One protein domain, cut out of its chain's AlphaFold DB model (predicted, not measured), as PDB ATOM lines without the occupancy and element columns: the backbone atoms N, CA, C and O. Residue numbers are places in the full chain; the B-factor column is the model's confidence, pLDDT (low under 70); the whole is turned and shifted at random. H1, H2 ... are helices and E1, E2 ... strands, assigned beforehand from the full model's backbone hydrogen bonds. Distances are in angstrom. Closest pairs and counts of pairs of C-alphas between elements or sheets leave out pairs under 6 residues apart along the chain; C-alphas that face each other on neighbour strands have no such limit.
ATOM      1  N   ASN A 306      83.681  45.720  74.155       61.28
ATOM      2  CA  ASN A 306      84.242  46.600  73.139       61.28
ATOM      3  C   ASN A 306      83.807  48.070  73.285       61.28
ATOM      4  O   ASN A 306      84.621  48.986  73.219       61.28
ATOM      5  N   LEU A 307      82.517  48.305  73.526       66.00
ATOM      6  CA  LEU A 307      81.958  49.644  73.719       66.00
ATOM      7  C   LEU A 307      82.378  50.234  75.071       66.00
ATOM      8  O   LEU A 307      82.628  51.435  75.162       66.00
ATOM      9  N   ARG A 308      82.520  49.399  76.110       67.50
ATOM     10  CA  ARG A 308      83.068  49.841  77.404       67.50
ATOM     11  C   ARG A 308      84.511  50.299  77.274       67.50
ATOM     12  O   ARG A 308      84.858  51.331  77.840       67.50
ATOM     13  N   GLN A 309      85.325  49.560  76.525       69.38
ATOM     14  CA  GLN A 309      86.723  49.910  76.306       69.38
ATOM     15  C   GLN A 309      86.855  51.244  75.562       69.38
ATOM     16  O   GLN A 309      87.601  52.110  76.008       69.38
ATOM     17  N   VAL A 310      86.064  51.459  74.503       70.00
ATOM     18  CA  VAL A 310      86.052  52.729  73.755       70.00
ATOM     19  C   VAL A 310      85.620  53.902  74.643       70.00
ATOM     20  O   VAL A 310      86.281  54.941  74.650       70.00
ATOM     21  N   LEU A 311      84.554  53.739  75.437       72.88
ATOM     22  CA  LEU A 311      84.119  54.765  76.394       72.88
ATOM     23  C   LEU A 311      85.198  55.063  77.442       72.88
ATOM     24  O   LEU A 311      85.441  56.226  77.760       72.88
ATOM     25  N   GLN A 312      85.873  54.030  77.949       75.62
ATOM     26  CA  GLN A 312      86.948  54.190  78.921       75.62
ATOM     27  C   GLN A 312      88.125  54.967  78.328       75.62
ATOM     28  O   GLN A 312      88.614  55.902  78.957       75.62
ATOM     29  N   THR A 313      88.532  54.660  77.094       76.94
ATOM     30  CA  THR A 313      89.617  55.399  76.443       76.94
ATOM     31  C   THR A 313      89.257  56.863  76.202       76.94
ATOM     32  O   THR A 313      90.109  57.739  76.350       76.94
ATOM     33  N   GLN A 314      87.993  57.166  75.893       77.12
ATOM     34  CA  GLN A 314      87.552  58.556  75.812       77.12
ATOM     35  C   GLN A 314      87.605  59.263  77.167       77.12
ATOM     36  O   GLN A 314      88.058  60.404  77.240       77.12
ATOM     37  N   ILE A 315      87.202  58.591  78.246       79.00
ATOM     38  CA  ILE A 315      87.328  59.126  79.606       79.00
ATOM     39  C   ILE A 315      88.796  59.417  79.944       79.00
ATOM     40  O   ILE A 315      89.094  60.478  80.495       79.00
ATOM     41  N   ASP A 316      89.718  58.536  79.567       79.12
ATOM     42  CA  ASP A 316      91.149  58.719  79.818       79.12
ATOM     43  C   ASP A 316      91.726  59.894  79.007       79.12
ATOM     44  O   ASP A 316      92.477  60.713  79.545       79.12
ATOM     45  N   LEU A 317      91.310  60.053  77.743       79.25
ATOM     46  CA  LEU A 317      91.686  61.194  76.904       79.25
ATOM     47  C   LEU A 317      91.200  62.518  77.514       79.25
ATOM     48  O   LEU A 317      91.967  63.476  77.609       79.25
ATOM     49  N   ILE A 318      89.958  62.556  78.002       81.12
ATOM     50  CA  ILE A 318      89.390  63.710  78.712       81.12
ATOM     51  C   ILE A 318      90.228  64.075  79.941       81.12
ATOM     52  O   ILE A 318      90.564  65.243  80.137       81.12
ATOM     53  N   LEU A 319      90.584  63.086  80.764       80.75
ATOM     54  CA  LEU A 319      91.392  63.306  81.965       80.75
ATOM     55  C   LEU A 319      92.793  63.821  81.620       80.75
ATOM     56  O   LEU A 319      93.301  64.712  82.301       80.75
ATOM     57  N   SER A 320      93.394  63.311  80.543       83.25
ATOM     58  CA  SER A 320      94.693  63.783  80.056       83.25
ATOM     59  C   SER A 320      94.642  65.246  79.598       83.25
ATOM     60  O   SER A 320      95.520  66.036  79.946       83.25
ATOM     61  N   PHE A 321      93.574  65.639  78.900       85.56
ATOM     62  CA  PHE A 321      93.384  67.008  78.437       85.56
ATOM     63  C   PHE A 321      93.087  67.966  79.594       85.56
ATOM     64  O   PHE A 321      93.617  69.073  79.632       85.56
ATOM     65  N   GLN A 322      92.303  67.523  80.577       82.44
ATOM     66  CA  GLN A 322      92.061  68.288  81.795       82.44
ATOM     67  C   GLN A 322      93.370  68.538  82.561       82.44
ATOM     68  O   GLN A 322      93.664  69.674  82.923       82.44
ATOM     69  N   ALA A 323      94.208  67.508  82.721       83.44
ATOM     70  CA  ALA A 323      95.526  67.658  83.334       83.44
ATOM     71  C   ALA A 323      96.452  68.580  82.521       83.44
ATOM     72  O   ALA A 323      97.259  69.312  83.094       83.44
ATOM     73  N   TRP A 324      96.350  68.566  81.189       87.75
ATOM     74  CA  TRP A 324      97.079  69.503  80.339       87.75
ATOM     75  C   TRP A 324      96.611  70.947  80.565       87.75
ATOM     76  O   TRP A 324      97.466  71.807  80.771       87.75
ATOM     77  N   LEU A 325      95.295  71.199  80.591       83.88
ATOM     78  CA  LEU A 325      94.693  72.519  80.838       83.88
ATOM     79  C   LEU A 325      95.082  73.095  82.205       83.88
ATOM     80  O   LEU A 325      95.413  74.278  82.302       83.88
ATOM     81  N   ASP A 326      95.087  72.258  83.244       81.25
ATOM     82  CA  ASP A 326      95.446  72.654  84.611       81.25
ATOM     83  C   ASP A 326      96.934  73.038  84.738       81.25
ATOM     84  O   ASP A 326      97.300  73.865  85.574       81.25
ATOM     85  N   ASN A 327      97.792  72.470  83.885       82.81
ATOM     86  CA  ASN A 327      99.237  72.715  83.880       82.81
ATOM     87  C   ASN A 327      99.677  73.844  82.931       82.81
ATOM     88  O   ASN A 327     100.865  74.182  82.900       82.81
ATOM     89  N   GLN A 328      98.765  74.441  82.155       81.31
ATOM     90  CA  GLN A 328      99.128  75.511  81.226       81.31
ATOM     91  C   GLN A 328      99.278  76.869  81.916       81.31
ATOM     92  O   GLN A 328      98.399  77.355  82.630       81.31
ATOM     93  N   THR A 329     100.392  77.538  81.614       79.94
ATOM     94  CA  THR A 329     100.590  78.957  81.942       79.94
ATOM     95  C   THR A 329      99.916  79.847  80.899       79.94
ATOM     96  O   THR A 329      99.688  79.421  79.766       79.94
ATOM     97  N   THR A 330      99.578  81.082  81.282       80.69
ATOM     98  CA  THR A 330      98.956  82.063  80.381       80.69
ATOM     99  C   THR A 330      99.762  82.193  79.079       80.69
ATOM    100  O   THR A 330     100.975  82.422  79.155       80.69
ATOM    101  N   PRO A 331      99.127  82.068  77.896       79.19
ATOM    102  CA  PRO A 331      99.806  82.228  76.619       79.19
ATOM    103  C   PRO A 331     100.535  83.568  76.533       79.19
ATOM    104  O   PRO A 331     100.073  84.585  77.053       79.19
ATOM    105  N   ILE A 332     101.682  83.577  75.858       74.00
ATOM    106  CA  ILE A 332     102.496  84.787  75.700       74.00
ATOM    107  C   ILE A 332     101.675  85.826  74.927       74.00
ATOM    108  O   ILE A 332     101.247  85.557  73.809       74.00
ATOM    109  N   GLY A 333     101.465  87.003  75.523       69.81
ATOM    110  CA  GLY A 333     100.666  88.076  74.923       69.81
ATOM    111  C   GLY A 333      99.161  87.997  75.179       69.81
ATOM    112  O   GLY A 333      98.437  88.882  74.741       69.81
ATOM    113  N   CYS A 334      98.688  86.967  75.886       78.75
ATOM    114  CA  CYS A 334      97.302  86.856  76.322       78.75
ATOM    115  C   CYS A 334      97.137  87.479  77.712       78.75
ATOM    116  O   CYS A 334      97.913  87.201  78.631       78.75
ATOM    117  N   ASP A 335      96.102  88.297  77.885       82.44
ATOM    118  CA  ASP A 335      95.731  88.803  79.201       82.44
ATOM    119  C   ASP A 335      95.303  87.654  80.138       82.44
ATOM    120  O   ASP A 335      94.520  86.771  79.778       82.44
ATOM    121  N   ALA A 336      95.791  87.686  81.380       81.75
ATOM    122  CA  ALA A 336      95.543  86.634  82.362       81.75
ATOM    123  C   ALA A 336      94.051  86.484  82.708       81.75
ATOM    124  O   ALA A 336      93.602  85.369  82.978       81.75
ATOM    125  N   SER A 337      93.266  87.572  82.671       83.38
ATOM    126  CA  SER A 337      91.814  87.496  82.886       83.38
ATOM    127  C   SER A 337      91.117  86.790  81.724       83.38
ATOM    128  O   SER A 337      90.243  85.949  81.942       83.38
ATOM    129  N   SER A 338      91.539  87.087  80.497       81.69
ATOM    130  CA  SER A 338      91.015  86.468  79.277       81.69
ATOM    131  C   SER A 338      91.343  84.973  79.223       81.69
ATOM    132  O   SER A 338      90.441  84.157  79.037       81.69
ATOM    133  N   TRP A 339      92.591  84.585  79.517       84.62
ATOM    134  CA  TRP A 339      92.981  83.174  79.619       84.62
ATOM    135  C   TRP A 339      92.222  82.426  80.716       84.62
ATOM    136  O   TRP A 339      91.756  81.313  80.490       84.62
ATOM    137  N   HIS A 340      92.041  83.037  81.889       85.44
ATOM    138  CA  HIS A 340      91.297  82.408  82.978       85.44
ATOM    139  C   HIS A 340      89.835  82.135  82.596       85.44
ATOM    140  O   HIS A 340      89.317  81.060  82.892       85.44
ATOM    141  N   LYS A 341      89.181  83.066  81.886       84.31
ATOM    142  CA  LYS A 341      87.818  82.871  81.363       84.31
ATOM    143  C   LYS A 341      87.749  81.733  80.346       84.31
ATOM    144  O   LYS A 341      86.830  80.922  80.424       84.31
ATOM    145  N   VAL A 342      88.709  81.665  79.421       83.06
ATOM    146  CA  VAL A 342      88.805  80.567  78.446       83.06
ATOM    147  C   VAL A 342      88.994  79.234  79.166       83.06
ATOM    148  O   VAL A 342      88.202  78.320  78.960       83.06
ATOM    149  N   ASN A 343      89.992  79.134  80.048       84.62
ATOM    150  CA  ASN A 343      90.316  77.891  80.744       84.62
ATOM    151  C   ASN A 343      89.145  77.412  81.621       84.62
ATOM    152  O   ASN A 343      88.779  76.242  81.587       84.62
ATOM    153  N   TYR A 344      88.474  78.329  82.327       84.38
ATOM    154  CA  TYR A 344      87.276  78.010  83.105       84.38
ATOM    155  C   TYR A 344      86.144  77.449  82.231       84.38
ATOM    156  O   TYR A 344      85.574  76.408  82.559       84.38
ATOM    157  N   LYS A 345      85.834  78.097  81.098       82.06
ATOM    158  CA  LYS A 345      84.774  77.634  80.188       82.06
ATOM    159  C   LYS A 345      85.113  76.282  79.546       82.06
ATOM    160  O   LYS A 345      84.251  75.404  79.522       82.06
ATOM    161  N   LEU A 346      86.357  76.088  79.100       82.38
ATOM    162  CA  LEU A 346      86.833  74.803  78.576       82.38
ATOM    163  C   LEU A 346      86.747  73.708  79.646       82.38
ATOM    164  O   LEU A 346      86.218  72.631  79.379       82.38
ATOM    165  N   GLY A 347      87.170  73.998  80.878       81.88
ATOM    166  CA  GLY A 347      87.052  73.077  82.006       81.88
ATOM    167  C   GLY A 347      85.603  72.665  82.287       81.88
ATOM    168  O   GLY A 347      85.317  71.478  82.438       81.88
ATOM    169  N   CYS A 348      84.660  73.613  82.289       80.88
ATOM    170  CA  CYS A 348      83.232  73.315  82.456       80.88
ATOM    171  C   CYS A 348      82.674  72.425  81.332       80.88
ATOM    172  O   CYS A 348      81.930  71.485  81.613       80.88
ATOM    173  N   GLN A 349      83.048  72.691  80.079       78.25
ATOM    174  CA  GLN A 349      82.658  71.881  78.920       78.25
ATOM    175  C   GLN A 349      83.172  70.437  79.027       78.25
ATOM    176  O   GLN A 349      82.400  69.482  78.912       78.25
ATOM    177  N   VAL A 350      84.461  70.277  79.334       80.31
ATOM    178  CA  VAL A 350      85.123  68.973  79.484       80.31
ATOM    179  C   VAL A 350      84.525  68.170  80.649       80.31
ATOM    180  O   VAL A 350      84.258  66.974  80.514       80.31
ATOM    181  N   LEU A 351      84.225  68.817  81.780       79.75
ATOM    182  CA  LEU A 351      83.542  68.179  82.914       79.75
ATOM    183  C   LEU A 351      82.109  67.745  82.572       79.75
ATOM    184  O   LEU A 351      81.664  66.673  83.000       79.75
ATOM    185  N   GLY A 352      81.396  68.552  81.783       77.50
ATOM    186  CA  GLY A 352      80.082  68.202  81.250       77.50
ATOM    187  C   GLY A 352      80.138  66.945  80.381       77.50
ATOM    188  O   GLY A 352      79.328  66.035  80.563       77.50
ATOM    189  N   TYR A 353      81.137  66.844  79.502       76.56
ATOM    190  CA  TYR A 353      81.369  65.656  78.671       76.56
ATOM    191  C   TYR A 353      81.618  64.406  79.485       76.56
ATOM    192  O   TYR A 353      80.951  63.393  79.295       76.56
ATOM    193  N   ARG A 354      82.550  64.499  80.435       79.31
ATOM    194  CA  ARG A 354      82.932  63.386  81.293       79.31
ATOM    195  C   ARG A 354      81.727  62.850  82.054       79.31
ATOM    196  O   ARG A 354      81.546  61.641  82.136       79.31
ATOM    197  N   SER A 355      80.896  63.746  82.584       76.00
ATOM    198  CA  SER A 355      79.684  63.372  83.317       76.00
ATOM    199  C   SER A 355      78.684  62.630  82.425       76.00
ATOM    200  O   SER A 355      78.063  61.669  82.873       76.00
ATOM    201  N   ARG A 356      78.568  63.016  81.147       73.50
ATOM    202  CA  ARG A 356      77.739  62.303  80.163       73.50
ATOM    203  C   ARG A 356      78.320  60.938  79.793       73.50
ATOM    204  O   ARG A 356      77.584  59.958  79.818       73.50
ATOM    205  N   MET A 357      79.624  60.858  79.525       72.75
ATOM    206  CA  MET A 357      80.308  59.598  79.203       72.75
ATOM    207  C   MET A 357      80.236  58.593  80.355       72.75
ATOM    208  O   MET A 357      79.913  57.425  80.145       72.75
ATOM    209  N   ALA A 358      80.423  59.059  81.590       71.12
ATOM    210  CA  ALA A 358      80.207  58.250  82.785       71.12
ATOM    211  C   ALA A 358      78.736  57.815  82.935       71.12
ATOM    212  O   ALA A 358      78.466  56.702  83.379       71.12
ATOM    213  N   GLY A 359      77.784  58.658  82.516       69.25
ATOM    214  CA  GLY A 359      76.364  58.305  82.438       69.25
ATOM    215  C   GLY A 359      76.089  57.139  81.483       69.25
ATOM    216  O   GLY A 359      75.337  56.233  81.833       69.25
ATOM    217  N   TYR A 360      76.761  57.099  80.326       68.12
ATOM    218  CA  TYR A 360      76.672  55.969  79.391       68.12
ATOM    219  C   TYR A 360      77.274  54.670  79.950       68.12
ATOM    220  O   TYR A 360      76.838  53.582  79.579       68.12
ATOM    221  N   GLN A 361      78.251  54.771  80.854       63.25
ATOM    222  CA  GLN A 361      78.893  53.625  81.507       63.25
ATOM    223  C   GLN A 361      78.069  53.073  82.690       63.25
ATOM    224  O   GLN A 361      78.145  51.878  82.979       63.25
ATOM    225  N   GLY A 362      77.302  53.934  83.373       55.47
ATOM    226  CA  GLY A 362      76.587  53.620  84.615       55.47
ATOM    227  C   GLY A 362      75.195  53.003  84.447       55.47
ATOM    228  O   GLY A 362      74.858  52.099  85.205       55.47
ATOM    229  N   ASP A 363      74.416  53.432  83.449       51.50
ATOM    230  CA  ASP A 363      73.044  52.952  83.234       51.50
ATOM    231  C   ASP A 363      72.846  52.481  81.789       51.50
ATOM    232  O   ASP A 363      72.506  53.248  80.889       51.50
ATOM    233  N   TYR A 364      73.002  51.178  81.563       48.59
ATOM    234  CA  TYR A 364      72.468  50.507  80.374       48.59
ATOM    235  C   TYR A 364      71.137  49.829  80.733       48.59
ATOM    236  O   TYR A 364      70.985  48.612  80.678       48.59
ATOM    237  N   GLN A 365      70.173  50.628  81.195       45.66
ATOM    238  CA  GLN A 365      68.766  50.228  81.296       45.66
ATOM    239  C   GLN A 365      67.932  51.019  80.287       45.66
ATOM    240  O   GLN A 365      68.358  52.068  79.812       45.66
ATOM    241  N   GLU A 366      66.737  50.512  79.966       43.91
ATOM    242  CA  GLU A 366      65.810  50.947  78.902       43.91
ATOM    243  C   GLU A 366      65.636  52.475  78.698       43.91
ATOM    244  O   GLU A 366      65.238  52.915  77.618       43.91
ATOM    245  N   GLN A 367      65.962  53.311  79.688       39.38
ATOM    246  CA  GLN A 367      65.940  54.774  79.587       39.38
ATOM    247  C   GLN A 367      67.049  55.357  78.685       39.38
ATOM    248  O   GLN A 367      66.839  56.402  78.066       39.38
ATOM    249  N   SER A 368      68.171  54.658  78.503       47.78
ATOM    250  CA  SER A 368      69.302  55.094  77.662       47.78
ATOM    251  C   SER A 368      68.998  55.026  76.160       47.78
ATOM    252  O   SER A 368      69.630  55.716  75.361       47.78
ATOM    253  N   HIS A 369      67.950  54.292  75.767       47.78
ATOM    254  CA  HIS A 369      67.500  54.185  74.374       47.78
ATOM    255  C   HIS A 369      66.900  55.487  73.817       47.78
ATOM    256  O   HIS A 369      66.835  55.650  72.598       47.78
ATOM    257  N   ARG A 370      66.463  56.420  74.678       42.66
ATOM    258  CA  ARG A 370      65.981  57.751  74.256       42.66
ATOM    259  C   ARG A 370      67.049  58.840  74.351       42.66
ATOM    260  O   ARG A 370      66.984  59.800  73.591       42.66
ATOM    261  N   THR A 371      68.022  58.695  75.247       47.84
ATOM    262  CA  THR A 371      68.985  59.762  75.569       47.84
ATOM    263  C   THR A 371      70.113  59.881  74.541       47.84
ATOM    264  O   THR A 371      70.543  60.992  74.252       47.84
ATOM    265  N   ILE A 372      70.534  58.777  73.907       49.19
ATOM    266  CA  ILE A 372      71.629  58.777  72.909       49.19
ATOM    267  C   ILE A 372      71.267  59.588  71.643       49.19
ATOM    268  O   ILE A 372      72.142  60.098  70.953       49.19
ATOM    269  N   LEU A 373      69.973  59.772  71.356       44.81
ATOM    270  CA  LEU A 373      69.483  60.542  70.202       44.81
ATOM    271  C   LEU A 373      69.254  62.035  70.496       44.81
ATOM    272  O   LEU A 373      68.839  62.771  69.604       44.81
ATOM    273  N   ALA A 374      69.503  62.489  71.727       45.53
ATOM    274  CA  ALA A 374      69.270  63.867  72.156       45.53
ATOM    275  C   ALA A 374      70.578  64.654  72.340       45.53
ATOM    276  O   ALA A 374      70.645  65.537  73.192       45.53
ATOM    277  N   ILE A 375      71.622  64.335  71.569       50.53
ATOM    278  CA  ILE A 375      72.840  65.148  71.518       50.53
ATOM    279  C   ILE A 375      72.510  66.394  70.686       50.53
ATOM    280  O   ILE A 375      72.220  66.269  69.494       50.53
ATOM    281  N   PRO A 376      72.513  67.606  71.266       50.28
ATOM    282  CA  PRO A 376      72.383  68.813  70.469       50.28
ATOM    283  C   PRO A 376      73.618  68.909  69.569       50.28
ATOM    284  O   PRO A 376      74.736  68.979  70.076       50.28
ATOM    285  N   ALA A 377      73.419  68.956  68.250       50.72
ATOM    286  CA  ALA A 377      74.466  69.016  67.216       50.72
ATOM    287  C   ALA A 377      75.423  70.234  67.310       50.72
ATOM    288  O   ALA A 377      76.289  70.435  66.457       50.72
ATOM    289  N   GLU A 378      75.247  71.079  68.324       51.72
ATOM    290  CA  GLU A 378      75.982  72.322  68.556       51.72
ATOM    291  C   GLU A 378      76.713  72.346  69.909       51.72
ATOM    292  O   GLU A 378      77.415  73.309  70.202       51.72
ATOM    293  N   ALA A 379      76.598  71.296  70.734       54.50
ATOM    294  CA  ALA A 379      77.152  71.292  72.092       54.50
ATOM    295  C   ALA A 379      78.696  71.351  72.146       54.50
ATOM    296  O   ALA A 379      79.244  71.770  73.165       54.50
ATOM    297  N   TRP A 380      79.375  70.976  71.053       60.59
ATOM    298  CA  TRP A 380      80.819  70.692  71.000       60.59
ATOM    299  C   TRP A 380      81.627  71.521  70.006       60.59
ATOM    300  O   TRP A 380      82.818  71.281  69.810       60.59
ATOM    301  N   LYS A 381      81.021  72.527  69.377       64.81
ATOM    302  CA  LYS A 381      81.735  73.336  68.388       64.81
ATOM    303  C   LYS A 381      82.597  74.371  69.097       64.81
ATOM    304  O   LYS A 381      82.084  75.380  69.579       64.81
ATOM    305  N   LEU A 382      83.900  74.103  69.154       70.44
ATOM    306  CA  LEU A 382      84.913  75.116  69.414       70.44
ATOM    307  C   LEU A 382      85.345  75.716  68.079       70.44
ATOM    308  O   LEU A 382      85.922  75.031  67.237       70.44
ATOM    309  N   GLN A 383      85.086  77.001  67.898       72.94
ATOM    310  CA  GLN A 383      85.575  77.747  66.751       72.94
ATOM    311  C   GLN A 383      86.486  78.865  67.228       72.94
ATOM    312  O   GLN A 383      86.092  79.679  68.062       72.94
ATOM    313  N   VAL A 384      87.702  78.897  66.693       74.56
ATOM    314  CA  VAL A 384      88.683  79.943  66.974       74.56
ATOM    315  C   VAL A 384      88.892  80.715  65.681       74.56
ATOM    316  O   VAL A 384      89.396  80.158  64.709       74.56
ATOM    317  N   HIS A 385      88.479  81.978  65.665       76.06
ATOM    318  CA  HIS A 385      88.633  82.856  64.508       76.06
ATOM    319  C   HIS A 385      89.389  84.125  64.895       76.06
ATOM    320  O   HIS A 385      89.250  84.618  66.015       76.06
ATOM    321  N   GLU A 386      90.179  84.653  63.965       77.31
ATOM    322  CA  GLU A 386      90.758  85.991  64.083       77.31
ATOM    323  C   GLU A 386      89.660  87.045  63.871       77.31
ATOM    324  O   GLU A 386      88.740  86.845  63.073       77.31
ATOM    325  N   SER A 387      89.741  88.150  64.611       73.62
ATOM    326  CA  SER A 387      88.934  89.347  64.353       73.62
ATOM    327  C   SER A 387      89.381  90.045  63.055       73.62
ATOM    328  O   SER A 387      90.215  89.537  62.306       73.62
ATOM    329  N   GLU A 388      88.818  91.217  62.757       72.44
ATOM    330  CA  GLU A 388      89.234  92.046  61.622       72.44
ATOM    331  C   GLU A 388      90.770  92.241  61.571       72.44
ATOM    332  O   GLU A 388      91.409  92.368  62.618       72.44
ATOM    333  N   PRO A 389      91.377  92.316  60.369       62.50
ATOM    334  CA  PRO A 389      92.832  92.230  60.167       62.50
ATOM    335  C   PRO A 389      93.672  93.331  60.839       62.50
ATOM    336  O   PRO A 389      94.901  93.221  60.866       62.50
ATOM    337  N   ASP A 390      93.025  94.373  61.364       66.81
ATOM    338  CA  ASP A 390      93.654  95.525  62.009       66.81
ATOM    339  C   ASP A 390      93.758  95.393  63.546       66.81
ATOM    340  O   ASP A 390      94.499  96.157  64.168       66.81
ATOM    341  N   GLU A 391      93.083  94.418  64.177       76.44
ATOM    342  CA  GLU A 391      93.165  94.173  65.626       76.44
ATOM    343  C   GLU A 391      93.573  92.713  65.915       76.44
ATOM    344  O   GLU A 391      92.814  91.796  65.602       76.44
ATOM    345  N   PRO A 392      94.742  92.455  66.541       77.38
ATOM    346  CA  PRO A 392      95.194  91.098  66.842       77.38
ATOM    347  C   PRO A 392      94.366  90.495  67.989       77.38
ATOM    348  O   PRO A 392      94.754  90.528  69.158       77.38
ATOM    349  N   MET A 393      93.191  89.966  67.657       79.94
ATOM    350  CA  MET A 393      92.208  89.422  68.591       79.94
ATOM    351  C   MET A 393      91.702  88.059  68.112       79.94
ATOM    352  O   MET A 393      91.456  87.867  66.924       79.94
ATOM    353  N   LEU A 394      91.499  87.132  69.050       80.94
ATOM    354  CA  LEU A 394      90.808  85.865  68.818       80.94
ATOM    355  C   LEU A 394      89.401  85.893  69.387       80.94
ATOM    356  O   LEU A 394      89.191  86.272  70.539       80.94
ATOM    357  N   ILE A 395      88.458  85.406  68.593       80.19
ATOM    358  CA  ILE A 395      87.084  85.142  68.986       80.19
ATOM    359  C   ILE A 395      86.951  83.631  69.138       80.19
ATOM    360  O   ILE A 395      87.000  82.880  68.161       80.19
ATOM    361  N   ILE A 396      86.807  83.184  70.381       80.75
ATOM    362  CA  ILE A 396      86.633  81.776  70.721       80.75
ATOM    363  C   ILE A 396      85.154  81.545  70.980       80.75
ATOM    364  O   ILE A 396      84.618  82.043  71.964       80.75
ATOM    365  N   THR A 397      84.508  80.784  70.106       79.25
ATOM    366  CA  THR A 397      83.101  80.395  70.232       79.25
ATOM    367  C   THR A 397      83.030  78.957  70.735       79.25
ATOM    368  O   THR A 397      83.600  78.071  70.109       79.25
ATOM    369  N   MET A 398      82.360  78.725  71.862       73.50
ATOM    370  CA  MET A 398      82.126  77.417  72.493       73.50
ATOM    371  C   MET A 398      80.619  77.186  72.626       73.50
ATOM    372  O   MET A 398      79.932  78.094  73.067       73.50
ATOM    373  N   GLY A 399      80.078  76.008  72.311       64.25
ATOM    374  CA  GLY A 399      78.625  75.757  72.413       64.25
ATOM    375  C   GLY A 399      78.006  76.087  73.793       64.25
ATOM    376  O   GLY A 399      78.537  75.684  74.827       64.25
ATOM    377  N   GLY A 400      76.877  76.813  73.837       60.09
ATOM    378  CA  GLY A 400      76.147  77.153  75.077       60.09
ATOM    379  C   GLY A 400      75.555  78.574  75.115       60.09
ATOM    380  O   GLY A 400      75.638  79.305  74.135       60.09
ATOM    381  N   ASP A 401      74.972  78.965  76.260       52.81
ATOM    382  CA  ASP A 401      74.204  80.220  76.443       52.81
ATOM    383  C   ASP A 401      75.039  81.519  76.395       52.81
ATOM    384  O   ASP A 401      74.475  82.602  76.265       52.81
ATOM    385  N   ASP A 402      76.372  81.435  76.486       61.50
ATOM    386  CA  ASP A 402      77.268  82.596  76.362       61.50
ATOM    387  C   ASP A 402      78.597  82.178  75.696       61.50
ATOM    388  O   ASP A 402      79.611  81.951  76.372       61.50
ATOM    389  N   PRO A 403      78.584  81.950  74.370       64.88
ATOM    390  CA  PRO A 403      79.569  81.102  73.709       64.88
ATOM    391  C   PRO A 403      80.889  81.810  73.408       64.88
ATOM    392  O   PRO A 403      81.897  81.144  73.194       64.88
ATOM    393  N   ILE A 404      80.910  83.143  73.406       76.00
ATOM    394  CA  ILE A 404      82.022  83.912  72.846       76.00
ATOM    395  C   ILE A 404      82.960  84.401  73.953       76.00
ATOM    396  O   ILE A 404      82.538  84.949  74.974       76.00
ATOM    397  N   VAL A 405      84.260  84.187  73.759       81.00
ATOM    398  CA  VAL A 405      85.326  84.813  74.539       81.00
ATOM    399  C   VAL A 405      86.271  85.515  73.579       81.00
ATOM    400  O   VAL A 405      86.874  84.881  72.717       81.00
ATOM    401  N   GLU A 406      86.402  86.822  73.757       82.50
ATOM    402  CA  GLU A 406      87.357  87.645  73.026       82.50
ATOM    403  C   GLU A 406      88.689  87.670  73.778       82.50
ATOM    404  O   GLU A 406      88.745  87.989  74.969       82.50
ATOM    405  N   VAL A 407      89.768  87.334  73.078       82.88
ATOM    406  CA  VAL A 407      91.132  87.344  73.604       82.88
ATOM    407  C   VAL A 407      91.949  88.325  72.779       82.88
ATOM    408  O   VAL A 407      92.222  88.078  71.608       82.88
ATOM    409  N   LYS A 408      92.335  89.447  73.386       82.50
ATOM    410  CA  LYS A 408      93.168  90.469  72.740       82.50
ATOM    411  C   LYS A 408      94.649  90.174  72.955       82.50
ATOM    412  O   LYS A 408      95.039  89.800  74.061       82.50
ATOM    413  N   PHE A 409      95.448  90.398  71.920       83.06
ATOM    414  CA  PHE A 409      96.905  90.290  71.946       83.06
ATOM    415  C   PHE A 409      97.539  91.662  71.721       83.06
ATOM    416  O   PHE A 409      96.929  92.553  71.137       83.06
ATOM    417  N   GLU A 410      98.773  91.856  72.180       81.81
ATOM    418  CA  GLU A 410      99.455  93.145  72.003       81.81
ATOM    419  C   GLU A 410      99.977  93.311  70.571       81.81
ATOM    420  O   GLU A 410     100.036  94.424  70.059       81.81
ATOM    421  N   ASN A 411     100.371  92.207  69.926       83.38
ATOM    422  CA  ASN A 411     100.975  92.200  68.595       83.38
ATOM    423  C   ASN A 411     100.555  90.964  67.785       83.38
ATOM    424  O   ASN A 411     100.350  89.884  68.341       83.38
ATOM    425  N   ARG A 412     100.560  91.084  66.452       80.75
ATOM    426  CA  ARG A 412     100.225  89.989  65.519       80.75
ATOM    427  C   ARG A 412     101.100  88.738  65.684       80.75
ATOM    428  O   ARG A 412     100.601  87.625  65.644       80.75
ATOM    429  N   HIS A 413     102.387  88.902  65.982       82.00
ATOM    430  CA  HIS A 413     103.275  87.764  66.246       82.00
ATOM    431  C   HIS A 413     102.878  86.980  67.518       82.00
ATOM    432  O   HIS A 413     103.098  85.772  67.608       82.00
ATOM    433  N   GLN A 414     102.312  87.643  68.536       80.62
ATOM    434  CA  GLN A 414     101.826  86.958  69.744       80.62
ATOM    435  C   GLN A 414     100.546  86.168  69.440       80.62
ATOM    436  O   GLN A 414     100.417  85.031  69.883       80.62
ATOM    437  N   LEU A 415      99.656  86.744  68.627       81.81
ATOM    438  CA  LEU A 415      98.472  86.075  68.092       81.81
ATOM    439  C   LEU A 415      98.847  84.811  67.294       81.81
ATOM    440  O   LEU A 415      98.359  83.727  67.604       81.81
ATOM    441  N   GLU A 416      99.760  84.923  66.326       80.56
ATOM    442  CA  GLU A 416     100.237  83.790  65.513       80.56
ATOM    443  C   GLU A 416     100.890  82.705  66.385       80.56
ATOM    444  O   GLU A 416     100.619  81.513  66.227       80.56
ATOM    445  N   SER A 417     101.684  83.104  67.385       81.44
ATOM    446  CA  SER A 417     102.269  82.168  68.350       81.44
ATOM    447  C   SER A 417     101.227  81.489  69.249       81.44
ATOM    448  O   SER A 417     101.469  80.365  69.694       81.44
ATOM    449  N   ALA A 418     100.115  82.154  69.565       79.75
ATOM    450  CA  ALA A 418      99.029  81.592  70.366       79.75
ATOM    451  C   ALA A 418      98.136  80.650  69.540       79.75
ATOM    452  O   ALA A 418      97.648  79.653  70.073       79.75
ATOM    453  N   MET A 419      97.974  80.932  68.245       78.75
ATOM    454  CA  MET A 419      97.284  80.073  67.276       78.75
ATOM    455  C   MET A 419      98.068  78.811  66.908       78.75
ATOM    456  O   MET A 419      97.478  77.839  66.444       78.75
ATOM    457  N   GLY A 420      99.381  78.794  67.147       76.19
ATOM    458  CA  GLY A 420     100.203  77.603  66.965       76.19
ATOM    459  C   GLY A 420      99.806  76.427  67.869       76.19
ATOM    460  O   GLY A 420      99.052  76.549  68.840       76.19
ATOM    461  N   ASP A 421     100.414  75.274  67.596       75.31
ATOM    462  CA  ASP A 421     100.150  73.986  68.260       75.31
ATOM    463  C   ASP A 421     100.509  73.934  69.752       75.31
ATOM    464  O   ASP A 421     100.346  72.908  70.402       75.31
ATOM    465  N   LYS A 422     100.995  75.032  70.327       76.38
ATOM    466  CA  LYS A 422     101.289  75.117  71.757       76.38
ATOM    467  C   LYS A 422     100.056  75.452  72.600       76.38
ATOM    468  O   LYS A 422     100.012  75.063  73.761       76.38
ATOM    469  N   TYR A 423      99.086  76.183  72.045       81.31
ATOM    470  CA  TYR A 423      97.916  76.658  72.790       81.31
ATOM    471  C   TYR A 423      96.620  76.412  72.013       81.31
ATOM    472  O   TYR A 423      96.102  75.297  72.037       81.31
ATOM    473  N   PHE A 424      96.088  77.422  71.317       81.94
ATOM    474  CA  PHE A 424      94.771  77.341  70.686       81.94
ATOM    475  C   PHE A 424      94.734  76.341  69.527       81.94
ATOM    476  O   PHE A 424      93.707  75.690  69.351       81.94
ATOM    477  N   GLY A 425      95.851  76.130  68.821       79.62
ATOM    478  CA  GLY A 425      95.968  75.075  67.810       79.62
ATOM    479  C   GLY A 425      95.819  73.666  68.397       79.62
ATOM    480  O   GLY A 425      95.089  72.840  67.851       79.62
ATOM    481  N   TYR A 426      96.425  73.404  69.562       82.50
ATOM    482  CA  TYR A 426      96.251  72.129  70.270       82.50
ATOM    483  C   TYR A 426      94.822  71.955  70.785       82.50
ATOM    484  O   TYR A 426      94.219  70.905  70.576       82.50
ATOM    485  N   ILE A 427      94.254  72.996  71.400       83.19
ATOM    486  CA  ILE A 427      92.878  72.963  71.912       83.19
ATOM    487  C   ILE A 427      91.892  72.684  70.764       83.19
ATOM    488  O   ILE A 427      91.031  71.821  70.906       83.19
ATOM    489  N   ALA A 428      92.041  73.345  69.612       81.56
ATOM    490  CA  ALA A 428      91.195  73.105  68.442       81.56
ATOM    491  C   ALA A 428      91.282  71.650  67.950       81.56
ATOM    492  O   ALA A 428      90.250  71.015  67.734       81.56
ATOM    493  N   LYS A 429      92.497  71.093  67.852       82.12
ATOM    494  CA  LYS A 429      92.721  69.690  67.462       82.12
ATOM    495  C   LYS A 429      92.079  68.705  68.440       82.12
ATOM    496  O   LYS A 429      91.444  67.745  68.013       82.12
ATOM    497  N   VAL A 430      92.205  68.946  69.746       82.06
ATOM    498  CA  VAL A 430      91.598  68.091  70.776       82.06
ATOM    499  C   VAL A 430      90.069  68.138  70.708       82.06
ATOM    500  O   VAL A 430      89.424  67.096  70.768       82.06
ATOM    501  N   PHE A 431      89.476  69.319  70.526       79.25
ATOM    502  CA  PHE A 431      88.021  69.448  70.394       79.25
ATOM    503  C   PHE A 431      87.490  68.816  69.103       79.25
ATOM    504  O   PHE A 431      86.437  68.187  69.131       79.25
ATOM    505  N   GLN A 432      88.237  68.900  68.000       80.62
ATOM    506  CA  GLN A 432      87.910  68.174  66.772       80.62
ATOM    507  C   GLN A 432      87.971  66.653  66.978       80.62
ATOM    508  O   GLN A 432      87.106  65.929  66.489       80.62
ATOM    509  N   ALA A 433      88.960  66.163  67.730       78.00
ATOM    510  CA  ALA A 433      89.051  64.749  68.077       78.00
ATOM    511  C   ALA A 433      87.875  64.297  68.960       78.00
ATOM    512  O   ALA A 433      87.346  63.213  68.738       78.00
ATOM    513  N   PHE A 434      87.429  65.122  69.916       77.62
ATOM    514  CA  PHE A 434      86.235  64.826  70.714       77.62
ATOM    515  C   PHE A 434      84.958  64.788  69.869       77.62
ATOM    516  O   PHE A 434      84.185  63.847  70.014       77.62
ATOM    517  N   ASP A 435      84.768  65.743  68.955       76.19
ATOM    518  CA  ASP A 435      83.616  65.761  68.044       76.19
ATOM    519  C   ASP A 435      83.573  64.504  67.159       76.19
ATOM    520  O   ASP A 435      82.543  63.832  67.058       76.19
ATOM    521  N   GLN A 436      84.713  64.110  66.583       76.88
ATOM    522  CA  GLN A 436      84.807  62.876  65.802       76.88
ATOM    523  C   GLN A 436      84.496  61.640  66.656       76.88
ATOM    524  O   GLN A 436      83.703  60.788  66.257       76.88
ATOM    525  N   ALA A 437      85.078  61.558  67.850       74.88
ATOM    526  CA  ALA A 437      84.922  60.406  68.723       74.88
ATOM    527  C   ALA A 437      83.480  60.265  69.259       74.88
ATOM    528  O   ALA A 437      83.009  59.148  69.488       74.88
ATOM    529  N   GLU A 438      82.755  61.372  69.440       73.69
ATOM    530  CA  GLU A 438      81.329  61.362  69.782       73.69
ATOM    531  C   GLU A 438      80.472  60.867  68.607       73.69
ATOM    532  O   GLU A 438      79.601  60.014  68.796       73.69
ATOM    533  N   ASN A 439      80.759  61.324  67.383       75.12
ATOM    534  CA  ASN A 439      80.085  60.834  66.178       75.12
ATOM    535  C   ASN A 439      80.284  59.321  65.986       75.12
ATOM    536  O   ASN A 439      79.323  58.603  65.693       75.12
ATOM    537  N   ASP A 440      81.499  58.824  66.217       72.62
ATOM    538  CA  ASP A 440      81.819  57.399  66.119       72.62
ATOM    539  C   ASP A 440      81.057  56.577  67.171       72.62
ATOM    540  O   ASP A 440      80.472  55.539  66.849       72.62
ATOM    541  N   LEU A 441      80.973  57.064  68.416       73.88
ATOM    542  CA  LEU A 441      80.171  56.423  69.467       73.88
ATOM    543  C   LEU A 441      78.696  56.313  69.069       73.88
ATOM    544  O   LEU A 441      78.095  55.252  69.239       73.88
ATOM    545  N   VAL A 442      78.109  57.375  68.510       73.50
ATOM    546  CA  VAL A 442      76.711  57.365  68.049       73.50
ATOM    547  C   VAL A 442      76.484  56.290  66.981       73.50
ATOM    548  O   VAL A 442      75.469  55.588  67.026       73.50
ATOM    549  N   GLN A 443      77.422  56.124  66.044       72.19
ATOM    550  CA  GLN A 443      77.339  55.078  65.019       72.19
ATOM    551  C   GLN A 443      77.471  53.678  65.623       72.19
ATOM    552  O   GLN A 443      76.663  52.803  65.312       72.19
ATOM    553  N   LEU A 444      78.422  53.473  66.537       70.88
ATOM    554  CA  LEU A 444      78.607  52.191  67.220       70.88
ATOM    555  C   LEU A 444      77.368  51.787  68.026       70.88
ATOM    556  O   LEU A 444      76.948  50.632  67.969       70.88
ATOM    557  N   PHE A 445      76.729  52.731  68.722       71.38
ATOM    558  CA  PHE A 445      75.467  52.471  69.417       71.38
ATOM    559  C   PHE A 445      74.332  52.099  68.457       71.38
ATOM    560  O   PHE A 445      73.512  51.236  68.780       71.38
ATOM    561  N   ARG A 446      74.278  52.717  67.271       72.06
ATOM    562  CA  ARG A 446      73.292  52.376  66.236       72.06
ATOM    563  C   ARG A 446      73.510  50.959  65.702       72.06
ATOM    564  O   ARG A 446      72.563  50.179  65.702       72.06
ATOM    565  N   MET A 447      74.745  50.609  65.346       68.06
ATOM    566  CA  MET A 447      75.096  49.266  64.869       68.06
ATOM    567  C   MET A 447      74.840  48.195  65.934       68.06
ATOM    568  O   MET A 447      74.245  47.160  65.647       68.06
ATOM    569  N   ALA A 448      75.221  48.453  67.189       67.62
ATOM    570  CA  ALA A 448      74.953  47.536  68.296       67.62
ATOM    571  C   ALA A 448      73.450  47.287  68.487       67.62
ATOM    572  O   ALA A 448      73.039  46.167  68.792       67.62
ATOM    573  N   ARG A 449      72.616  48.312  68.274       68.06
ATOM    574  CA  ARG A 449      71.158  48.178  68.307       68.06
ATOM    575  C   ARG A 449      70.628  47.342  67.145       68.06
ATOM    576  O   ARG A 449      69.750  46.519  67.372       68.06
ATOM    577  N   GLU A 450      71.118  47.565  65.932       68.00
ATOM    578  CA  GLU A 450      70.709  46.793  64.753       68.00
ATOM    579  C   GLU A 450      71.049  45.309  64.927       68.00
ATOM    580  O   GLU A 450      70.161  44.469  64.817       68.00
ATOM    581  N   MET A 451      72.270  44.995  65.374       65.81
ATOM    582  CA  MET A 451      72.662  43.620  65.706       65.81
ATOM    583  C   MET A 451      71.785  43.003  66.805       65.81
ATOM    584  O   MET A 451      71.424  41.829  66.729       65.81
ATOM    585  N   ALA A 452      71.420  43.770  67.838       65.94
ATOM    586  CA  ALA A 452      70.539  43.284  68.903       65.94
ATOM    587  C   ALA A 452      69.112  42.987  68.403       65.94
ATOM    588  O   ALA A 452      68.487  42.038  68.868       65.94
ATOM    589  N   LEU A 453      68.601  43.777  67.454       68.25
ATOM    590  CA  LEU A 453      67.297  43.543  66.833       68.25
ATOM    591  C   LEU A 453      67.334  42.309  65.923       68.25
ATOM    592  O   LEU A 453      66.517  41.410  66.095       68.25
ATOM    593  N   GLU A 454      68.322  42.214  65.035       66.69
ATOM    594  CA  GLU A 454      68.469  41.070  64.126       66.69
ATOM    595  C   GLU A 454      68.717  39.758  64.882       66.69
ATOM    596  O   GLU A 454      68.154  38.720  64.538       66.69
ATOM    597  N   SER A 455      69.505  39.792  65.960       61.81
ATOM    598  CA  SER A 455      69.716  38.614  66.812       61.81
ATOM    599  C   SER A 455      68.470  38.198  67.594       61.81
ATOM    600  O   SER A 455      68.327  37.015  67.899       61.81
ATOM    601  N   SER A 456      67.547  39.124  67.880       63.84
ATOM    602  CA  SER A 456      66.263  38.794  68.513       63.84
ATOM    603  C   SER A 456      65.287  38.082  67.569       63.84
ATOM    604  O   SER A 456      64.442  37.320  68.039       63.84
ATOM    605  N   ASP A 457      65.445  38.269  66.254       63.34
ATOM    606  CA  ASP A 457      64.627  37.619  65.223       63.34
ATOM    607  C   ASP A 457      65.111  36.190  64.889       63.34
ATOM    608  O   ASP A 457      64.419  35.431  64.204       63.34
ATOM    609  N   LEU A 458      66.285  35.783  65.388       63.12
ATOM    610  CA  LEU A 458      66.832  34.440  65.188       63.12
ATOM    611  C   LEU A 458      66.252  33.438  66.202       63.12
ATOM    612  O   LEU A 458      66.342  33.610  67.413       63.12
TER     613      LEU A 458
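Overview. This is residues 306 to 458 of the 513 residues of an uncharacterized protein of Sordaria macrospora (strain ATCC MYA-333 / DSM 997 / K(L3346) / K-hell) (UniProt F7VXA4). Three long helices, H1, H2 and H5, run lengthwise in a loose rod, and a small three-stranded sheet with the short helix H4 sits at one end, over H2's first residues and H5's first residues. At the other end the printed part sticks out, with residues 450 to 458, of which 450 to 456 belong to H5, standing free. The printed part has 153 residues, mostly helix, in the order H1 H2 H3 E1 E2 E3 H4 H5; the sheet, in order E1 E2 E3, is antiparallel. The whole is loose, with a radius of gyration of the C-alphas of 18.7 A and spans of 67 by 29 by 24 A.

Arrangement. Strands E1, residues 383 to 386, E2, 393 to 397, and E3, 404 to 408, form a meander, each strand the antiparallel neighbour of the one before, and two hairpins. N 385 and O 395 are 3.0 A apart between E1 and E2, and N 396 and O 405 are 2.9 A apart between E2 and E3, both within hydrogen-bond range. With H2, residues 336 to 362, H4, 412 to 419, and H5, 424 to 456, on one face, the sheet makes two layers, helices over strands. H2 lies over E3 at a height over the sheet of 12.8 A; its closest C-alphas to E3 are Ser 338 and Val 407, 5.7 A. H4 lies over E2 at a height of 9.3 A and runs along the strands, at 4 degrees on the local plane. H5 is on the sheet with residues 424 to 432; the closest C-alphas of E1 and H5 are Val 384 and Ala 428, 7.4 A. H4 and H5 touch only at the corner, and only just, with 3 pairs of C-alphas within 8 A; the closest are Met 419 and Gly 425, 5.2 A. H1, residues 306 to 326, is not on the sheet. H1 and H2 form a helical hairpin and touch, closest at the C-alphas of Ile 315 and Arg 354, 6.3 A, at a shallow tilt of 18 degrees, opposite ways. H1 and H5 only just touch, with 3 pairs of C-alphas within 8 A, closest at Leu 307 and Leu 444, 7.7 A; H5 does so with residues 430 to 444. H2 and H5 are near each other. H3, residues 368 to 371, is close to H2 but not clearly touching, Tyr 360 and Ser 368 having C-alphas 7.6 A apart. In H1, H2, H4 and H5 every O i to N i+4 pair is within hydrogen-bond range; H3 is too short for one.

Along the chain. H1 begins at C-alpha 306, (84.242, 46.600, 73.139), and is 30.6 A long; H2 is 38.1 A long. H5, the longest helix, runs 48.0 A from C-alpha 424, (94.771, 77.341, 70.686), to C-alpha 456, (66.263, 38.794, 68.513).

Size, cuts and confidence. The farthest C-alphas, of Glu 410 and Leu 458, are 67.5 A apart. The printed part has no cut; the link H3 to E1 is long. The mean pLDDT of the printed part is 72.7, and residues 359 to 381 and 447 to 458 are among the 47 under 70.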